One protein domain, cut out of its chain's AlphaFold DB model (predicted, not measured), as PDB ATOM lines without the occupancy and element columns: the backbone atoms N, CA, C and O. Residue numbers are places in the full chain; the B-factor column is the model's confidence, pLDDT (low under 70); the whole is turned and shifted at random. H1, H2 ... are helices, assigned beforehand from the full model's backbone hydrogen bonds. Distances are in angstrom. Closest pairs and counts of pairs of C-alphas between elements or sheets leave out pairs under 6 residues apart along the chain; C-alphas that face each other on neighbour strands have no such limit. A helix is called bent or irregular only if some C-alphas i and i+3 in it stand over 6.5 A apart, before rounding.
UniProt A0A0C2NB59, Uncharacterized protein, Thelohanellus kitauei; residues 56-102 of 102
ATOM      1  N   HIS A  56      53.417  84.415  72.279       54.16
ATOM      2  CA  HIS A  56      53.724  85.833  72.488       54.16
ATOM      3  C   HIS A  56      52.939  86.781  71.564       54.16
ATOM      4  O   HIS A  56      52.574  87.895  71.955       54.16
ATOM      5  N   ALA A  57      52.624  86.326  70.348       53.53
ATOM      6  CA  ALA A  57      51.951  87.139  69.338       53.53
ATOM      7  C   ALA A  57      50.557  87.621  69.780       53.53
ATOM      8  O   ALA A  57      50.192  88.762  69.504       53.53
ATOM      9  N   ARG A  58      49.793  86.804  70.526       57.47
ATOM     10  CA  ARG A  58      48.451  87.190  71.005       57.47
ATOM     11  C   ARG A  58      48.515  88.137  72.210       57.47
ATOM     12  O   ARG A  58      47.775  89.118  72.243       57.47
ATOM     13  N   LYS A  59      49.460  87.907  73.133       59.62
ATOM     14  CA  LYS A  59      49.661  88.691  74.371       59.62
ATOM     15  C   LYS A  59      50.082  90.142  74.106       59.62
ATOM     16  O   LYS A  59      49.605  91.059  74.769       59.62
ATOM     17  N   SER A  60      50.932  90.367  73.101       64.75
ATOM     18  CA  SER A  60      51.444  91.709  72.772       64.75
ATOM     19  C   SER A  60      50.389  92.659  72.187       64.75
ATOM     20  O   SER A  60      50.556  93.876  72.261       64.75
ATOM     21  N   SER A  61      49.284  92.133  71.645       70.19
ATOM     22  CA  SER A  61      48.270  92.931  70.944       70.19
ATOM     23  C   SER A  61      47.519  93.902  71.864       70.19
ATOM     24  O   SER A  61      47.347  95.065  71.505       70.19
ATOM     25  N   LYS A  62      47.136  93.479  73.077       75.06
ATOM     26  CA  LYS A  62      46.399  94.333  74.024       75.06
ATOM     27  C   LYS A  62      47.276  95.444  74.599       75.06
ATOM     28  O   LYS A  62      46.864  96.598  74.577       75.06
ATOM     29  N   ILE A  63      48.497  95.116  75.030       78.00
ATOM     30  CA  ILE A  63      49.467  96.110  75.525       78.00
ATOM     31  C   ILE A  63      49.773  97.123  74.421       78.00
ATOM     32  O   ILE A  63      49.735  98.325  74.662       78.00
ATOM     33  N   LYS A  64      49.986  96.653  73.186       77.31
ATOM     34  CA  LYS A  64      50.193  97.521  72.023       77.31
ATOM     35  C   LYS A  64      48.987  98.420  71.753       77.31
ATOM     36  O   LYS A  64      49.178  99.599  71.481       77.31
ATOM     37  N   ASN A  65      47.765  97.902  71.862       79.88
ATOM     38  CA  ASN A  65      46.549  98.696  71.683       79.88
ATOM     39  C   ASN A  65      46.399  99.759  72.780       79.88
ATOM     40  O   ASN A  65      46.124 100.914  72.462       79.88
ATOM     41  N   CYS A  66      46.632  99.414  74.050       79.12
ATOM     42  CA  CYS A  66      46.656 100.385  75.149       79.12
ATOM     43  C   CYS A  66      47.713 101.464  74.895       79.12
ATOM     44  O   CYS A  66      47.395 102.652  74.877       79.12
ATOM     45  N   ALA A  67      48.927 101.039  74.547       76.81
ATOM     46  CA  ALA A  67      50.022 101.929  74.220       76.81
ATOM     47  C   ALA A  67      49.763 102.755  72.959       76.81
ATOM     48  O   ALA A  67      50.434 103.755  72.787       76.81
ATOM     49  N   GLN A  68      48.842 102.401  72.061       76.00
ATOM     50  CA  GLN A  68      48.499 103.203  70.878       76.00
ATOM     51  C   GLN A  68      47.384 104.222  71.144       76.00
ATOM     52  O   GLN A  68      47.384 105.285  70.520       76.00
ATOM     53  N   ARG A  69      46.466 103.942  72.080       77.31
ATOM     54  CA  ARG A  69      45.336 104.837  72.407       77.31
ATOM     55  C   ARG A  69      45.776 106.212  72.908       77.31
ATOM     56  O   ARG A  69      45.084 107.190  72.663       77.31
ATOM     57  N   GLU A  70      46.942 106.308  73.533       72.00
ATOM     58  CA  GLU A  70      47.509 107.563  74.044       72.00
ATOM     59  C   GLU A  70      48.182 108.446  72.958       72.00
ATOM     60  O   GLU A  70      48.955 109.357  73.261       72.00
ATOM     61  N   GLY A  71      47.966 108.178  71.663       76.38
ATOM     62  CA  GLY A  71      48.416 109.049  70.564       76.38
ATOM     63  C   GLY A  71      49.912 108.954  70.219       76.38
ATOM     64  O   GLY A  71      50.583 107.980  70.537       76.38
ATOM     65  N   ARG A  72      50.476 109.935  69.508       75.25
ATOM     66  CA  ARG A  72      51.886 109.882  69.069       75.25
ATOM     67  C   ARG A  72      52.826 110.333  70.191       75.25
ATOM     68  O   ARG A  72      52.630 111.400  70.763       75.25
ATOM     69  N   MET A  73      53.866 109.550  70.475       69.44
ATOM     70  CA  MET A  73      54.851 109.902  71.503       69.44
ATOM     71  C   MET A  73      55.732 111.079  71.074       69.44
ATOM     72  O   MET A  73      56.138 111.164  69.913       69.44
ATOM     73  N   LYS A  74      56.062 111.959  72.026       67.56
ATOM     74  CA  LYS A  74      57.107 112.981  71.883       67.56
ATOM     75  C   LYS A  74      58.325 112.531  72.698       67.56
ATOM     76  O   LYS A  74      58.252 112.507  73.922       67.56
ATOM     77  N   GLY A  75      59.411 112.151  72.022       68.31
ATOM     78  CA  GLY A  75      60.658 111.697  72.660       68.31
ATOM     79  C   GLY A  75      60.630 110.261  73.212       68.31
ATOM     80  O   GLY A  75      59.629 109.554  73.106       68.31
ATOM     81  N   THR A  76      61.761 109.827  73.777       65.69
ATOM     82  CA  THR A  76      61.985 108.474  74.331       65.69
ATOM     83  C   THR A  76      61.632 108.354  75.810       65.69
ATOM     84  O   THR A  76      61.281 107.272  76.267       65.69
ATOM     85  N   GLU A  77      61.681 109.461  76.549       61.31
ATOM     86  CA  GLU A  77      61.484 109.516  78.009       61.31
ATOM     87  C   GLU A  77      60.060 109.130  78.425       61.31
ATOM     88  O   GLU A  77      59.817 108.670  79.532       61.31
ATOM     89  N   ASN A  78      59.121 109.223  77.486       74.69
ATOM     90  CA  ASN A  78      57.730 108.856  77.692       74.69
ATOM     91  C   ASN A  78      57.483 107.346  77.437       74.69
ATOM     92  O   ASN A  78      56.455 106.809  77.836       74.69
ATOM     93  N   LEU A  79      58.396 106.623  76.762       77.81
ATOM     94  CA  LEU A  79      58.125 105.258  76.270       77.81
ATOM     95  C   LEU A  79      58.067 104.223  77.392       77.81
ATOM     96  O   LEU A  79      57.167 103.387  77.386       77.81
ATOM     97  N   VAL A  80      58.997 104.284  78.346       80.31
ATOM     98  CA  VAL A  80      59.036 103.340  79.473       80.31
ATOM     99  C   VAL A  80      57.779 103.489  80.329       80.31
ATOM    100  O   VAL A  80      57.024 102.529  80.458       80.31
ATOM    101  N   SER A  81      57.475 104.701  80.799       81.94
ATOM    102  CA  SER A  81      56.292 104.959  81.632       81.94
ATOM    103  C   SER A  81      54.975 104.647  80.920       81.94
ATOM    104  O   SER A  81      54.023 104.171  81.540       81.94
ATOM    105  N   ARG A  82      54.910 104.852  79.602       82.12
ATOM    106  CA  ARG A  82      53.744 104.467  78.798       82.12
ATOM    107  C   ARG A  82      53.594 102.959  78.668       82.12
ATOM    108  O   ARG A  82      52.475 102.454  78.731       82.12
ATOM    109  N   MET A  83      54.695 102.229  78.502       82.25
ATOM    110  CA  MET A  83      54.674 100.766  78.497       82.25
ATOM    111  C   MET A  83      54.253 100.221  79.864       82.25
ATOM    112  O   MET A  83      53.392  99.348  79.916       82.25
ATOM    113  N   GLU A  84      54.770 100.781  80.958       83.88
ATOM    114  CA  GLU A  84      54.354 100.440  82.326       83.88
ATOM    115  C   GLU A  84      52.853 100.692  82.535       83.88
ATOM    116  O   GLU A  84      52.121  99.798  82.965       83.88
ATOM    117  N   SER A  85      52.365 101.866  82.132       84.06
ATOM    118  CA  SER A  85      50.942 102.227  82.219       84.06
ATOM    119  C   SER A  85      50.059 101.313  81.365       84.06
ATOM    120  O   SER A  85      48.960 100.941  81.772       84.06
ATOM    121  N   SER A  86      50.557 100.880  80.206       83.44
ATOM    122  CA  SER A  86      49.848  99.972  79.296       83.44
ATOM    123  C   SER A  86      49.759  98.534  79.812       83.44
ATOM    124  O   SER A  86      48.894  97.785  79.351       83.44
ATOM    125  N   CYS A  87      50.614  98.147  80.764       82.56
ATOM    126  CA  CYS A  87      50.552  96.853  81.447       82.56
ATOM    127  C   CYS A  87      49.509  96.827  82.577       82.56
ATOM    128  O   CYS A  87      48.899  95.786  82.800       82.56
ATOM    129  N   SER A  88      49.261  97.961  83.244       83.88
ATOM    130  CA  SER A  88      48.288  98.090  84.345       83.88
ATOM    131  C   SER A  88      46.873  97.542  84.045       83.88
ATOM    132  O   SER A  88      46.328  96.815  84.876       83.88
ATOM    133  N   PRO A  89      46.261  97.788  82.865       81.94
ATOM    134  CA  PRO A  89      44.918  97.288  82.553       81.94
ATOM    135  C   PRO A  89      44.868  95.806  82.134       81.94
ATOM    136  O   PRO A  89      43.813  95.334  81.700       81.94
ATOM    137  N   VAL A  90      45.987  95.073  82.176       81.00
ATOM    138  CA  VAL A  90      46.023  93.639  81.867       81.00
ATOM    139  C   VAL A  90      45.814  92.854  83.160       81.00
ATOM    140  O   VAL A  90      46.685  92.816  84.026       81.00
ATOM    141  N   SER A  91      44.651  92.220  83.292       83.25
ATOM    142  CA  SER A  91      44.316  91.456  84.497       83.25
ATOM    143  C   SER A  91      45.054  90.114  84.562       83.25
ATOM    144  O   SER A  91      45.466  89.543  83.546       83.25
ATOM    145  N   ARG A  92      45.171  89.565  85.776       80.94
ATOM    146  CA  ARG A  92      45.714  88.216  85.995       80.94
ATOM    147  C   ARG A  92      44.900  87.150  85.260       80.94
ATOM    148  O   ARG A  92      45.494  86.259  84.667       80.94
ATOM    149  N   GLU A  93      43.574  87.253  85.270       81.56
ATOM    150  CA  GLU A  93      42.678  86.310  84.586       81.56
ATOM    151  C   GLU A  93      42.918  86.296  83.077       81.56
ATOM    152  O   GLU A  93      43.009  85.232  82.466       81.56
ATOM    153  N   GLU A  94      43.104  87.469  82.469       75.19
ATOM    154  CA  GLU A  94      43.455  87.560  81.055       75.19
ATOM    155  C   GLU A  94      44.802  86.901  80.767       75.19
ATOM    156  O   GLU A  94      44.903  86.127  79.817       75.19
ATOM    157  N   LEU A  95      45.822  87.146  81.599       75.06
ATOM    158  CA  LEU A  95      47.127  86.486  81.472       75.06
ATOM    159  C   LEU A  95      47.020  84.963  81.603       75.06
ATOM    160  O   LEU A  95      47.637  84.248  80.811       75.06
ATOM    161  N   SER A  96      46.220  84.477  82.553       75.56
ATOM    162  CA  SER A  96      45.961  83.051  82.762       75.56
ATOM    163  C   SER A  96      45.267  82.414  81.563       75.56
ATOM    164  O   SER A  96      45.718  81.368  81.102       75.56
ATOM    165  N   ASN A  97      44.259  83.070  80.979       72.19
ATOM    166  CA  ASN A  97      43.583  82.574  79.779       72.19
ATOM    167  C   ASN A  97      44.578  82.327  78.635       72.19
ATOM    168  O   ASN A  97      44.515  81.303  77.962       72.19
ATOM    169  N   TYR A  98      45.566  83.204  78.443       67.56
ATOM    170  CA  TYR A  98      46.576  82.999  77.398       67.56
ATOM    171  C   TYR A  98      47.533  81.822  77.641       67.56
ATOM    172  O   TYR A  98      48.243  81.451  76.710       67.56
ATOM    173  N   ILE A  99      47.615  81.299  78.865       67.56
ATOM    174  CA  ILE A  99      48.396  80.100  79.208       67.56
ATOM    175  C   ILE A  99      47.509  78.852  79.114       67.56
ATOM    176  O   ILE A  99      47.963  77.803  78.679       67.56
ATOM    177  N   SER A 100      46.232  78.962  79.488       64.06
ATOM    178  CA  SER A 100      45.286  77.842  79.454       64.06
ATOM    179  C   SER A 100      44.822  77.461  78.042       64.06
ATOM    180  O   SER A 100      44.415  76.324  77.836       64.06
ATOM    181  N   TYR A 101      44.875  78.384  77.076       56.81
ATOM    182  CA  TYR A 101      44.501  78.140  75.672       56.81
ATOM    183  C   TYR A 101      45.699  77.848  74.742       56.81
ATOM    184  O   TYR A 101      45.575  78.025  73.526       56.81
ATOM    185  N   SER A 102      46.858  77.462  75.290       52.47
ATOM    186  CA  SER A 102      48.078  77.134  74.531       52.47
ATOM    187  C   SER A 102      48.495  75.681  74.643       52.47
ATOM    188  O   SER A 102      48.303  75.117  75.739       52.47
TER     189      SER A 102
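What this domain is: This is residues 56 to 102 of the 102 residues of an uncharacterized protein of Thelohanellus kitauei (UniProt A0A0C2NB59). Look for a loose, drawn-out fold-back of three helices: H1 runs along one side of a rod, and the chain then turns round at one end and comes back as H2 and H3, one after the other. H2 returns at a steep angle to meet the later part of H1, and H3 continues the returning side past the end where H1 begins. The printed part has 47 residues with three named helices in the order H1, H2, H3 and no named strand, and its class is all helix, with 34 residues in the named helices. The whole is loose, with a radius of gyration of the C-alphas of 12.2 A, and the C-alphas span 38 by 17 by 15 A.

How they stand to each other: Begin with H1, residues 56 to 69, which is the longest helix by residues. Go next to H2, residues 77 to 87, which touches H1 with 8 pairs of C-alphas within 8 A. The closest C-alphas of the two are those of Cys 66 and Ser 86, 5.2 A apart, and H1 touches H2 with residues 63 to 67 alone. The lines of H1 and H2 stand at a steep tilt of 61 degrees, they run opposite ways, and their centres are 12.4 A apart. Then move to H3, residues 92 to 100, which only just touches H1, with 3 pairs of C-alphas within 8 A. Here H1 takes part with residues 58 to 59 alone, and the closest C-alphas are those of Lys 59 and Tyr 98, 7.1 A apart. H1 and H3 stand at a shallow tilt of 30 degrees and run opposite ways, with 14.6 A from centre to centre. H2 and H3 are apart, although they follow each other in the chain. In the backbone atoms, look at the O of residue i and the N of residue i+4: 7 of 10 such pairs are within hydrogen-bond range in H1, 6 of 7 in H2 and 4 of 5 in H3.

Where its parts are: Find C-alpha 56 of His 56 at (53.724, 85.833, 72.488); from there H1 runs 14 residues to C-alpha 69 of Arg 69 at (45.336, 104.837, 72.407), 20.8 A from its first C-alpha. H1 is irregular, but only just: C-alphas 59 and 62 are 6.53 A apart. Find the start of H2 at C-alpha 77 of Glu 77, at (61.484, 109.516, 78.009); its 11 residues run to Cys 87, 17.1 A from first to last C-alpha. H2 is also only just irregular, with C-alphas 77 and 80 at 6.8 A. H3 runs 9 residues from Arg 92 to Ser 100, whose C-alpha you will find at (45.286, 77.842, 79.454), 12.3 A from that of Arg 92.

The domain as a whole: The outline is a rod, and the two C-alphas farthest apart are those of Lys 74, between H1 and H2, and Ser 100, at 37.8 A. The C-alphas of the first and last printed residues, His 56 and Ser 102, are 10.6 A apart. The printed part has no cut, and Ser 102 is the chain's last residue. The link from H1 to H2 has 7 residues and is short, the link from H2 to H3 has 4 residues and is tight, and neither is long. Look in the B-factor column for the model's confidence: the mean pLDDT of the printed part is 73.3, and 15 residues are under 70, namely residues 56 to 60, 73 to 77 and 98 to 102.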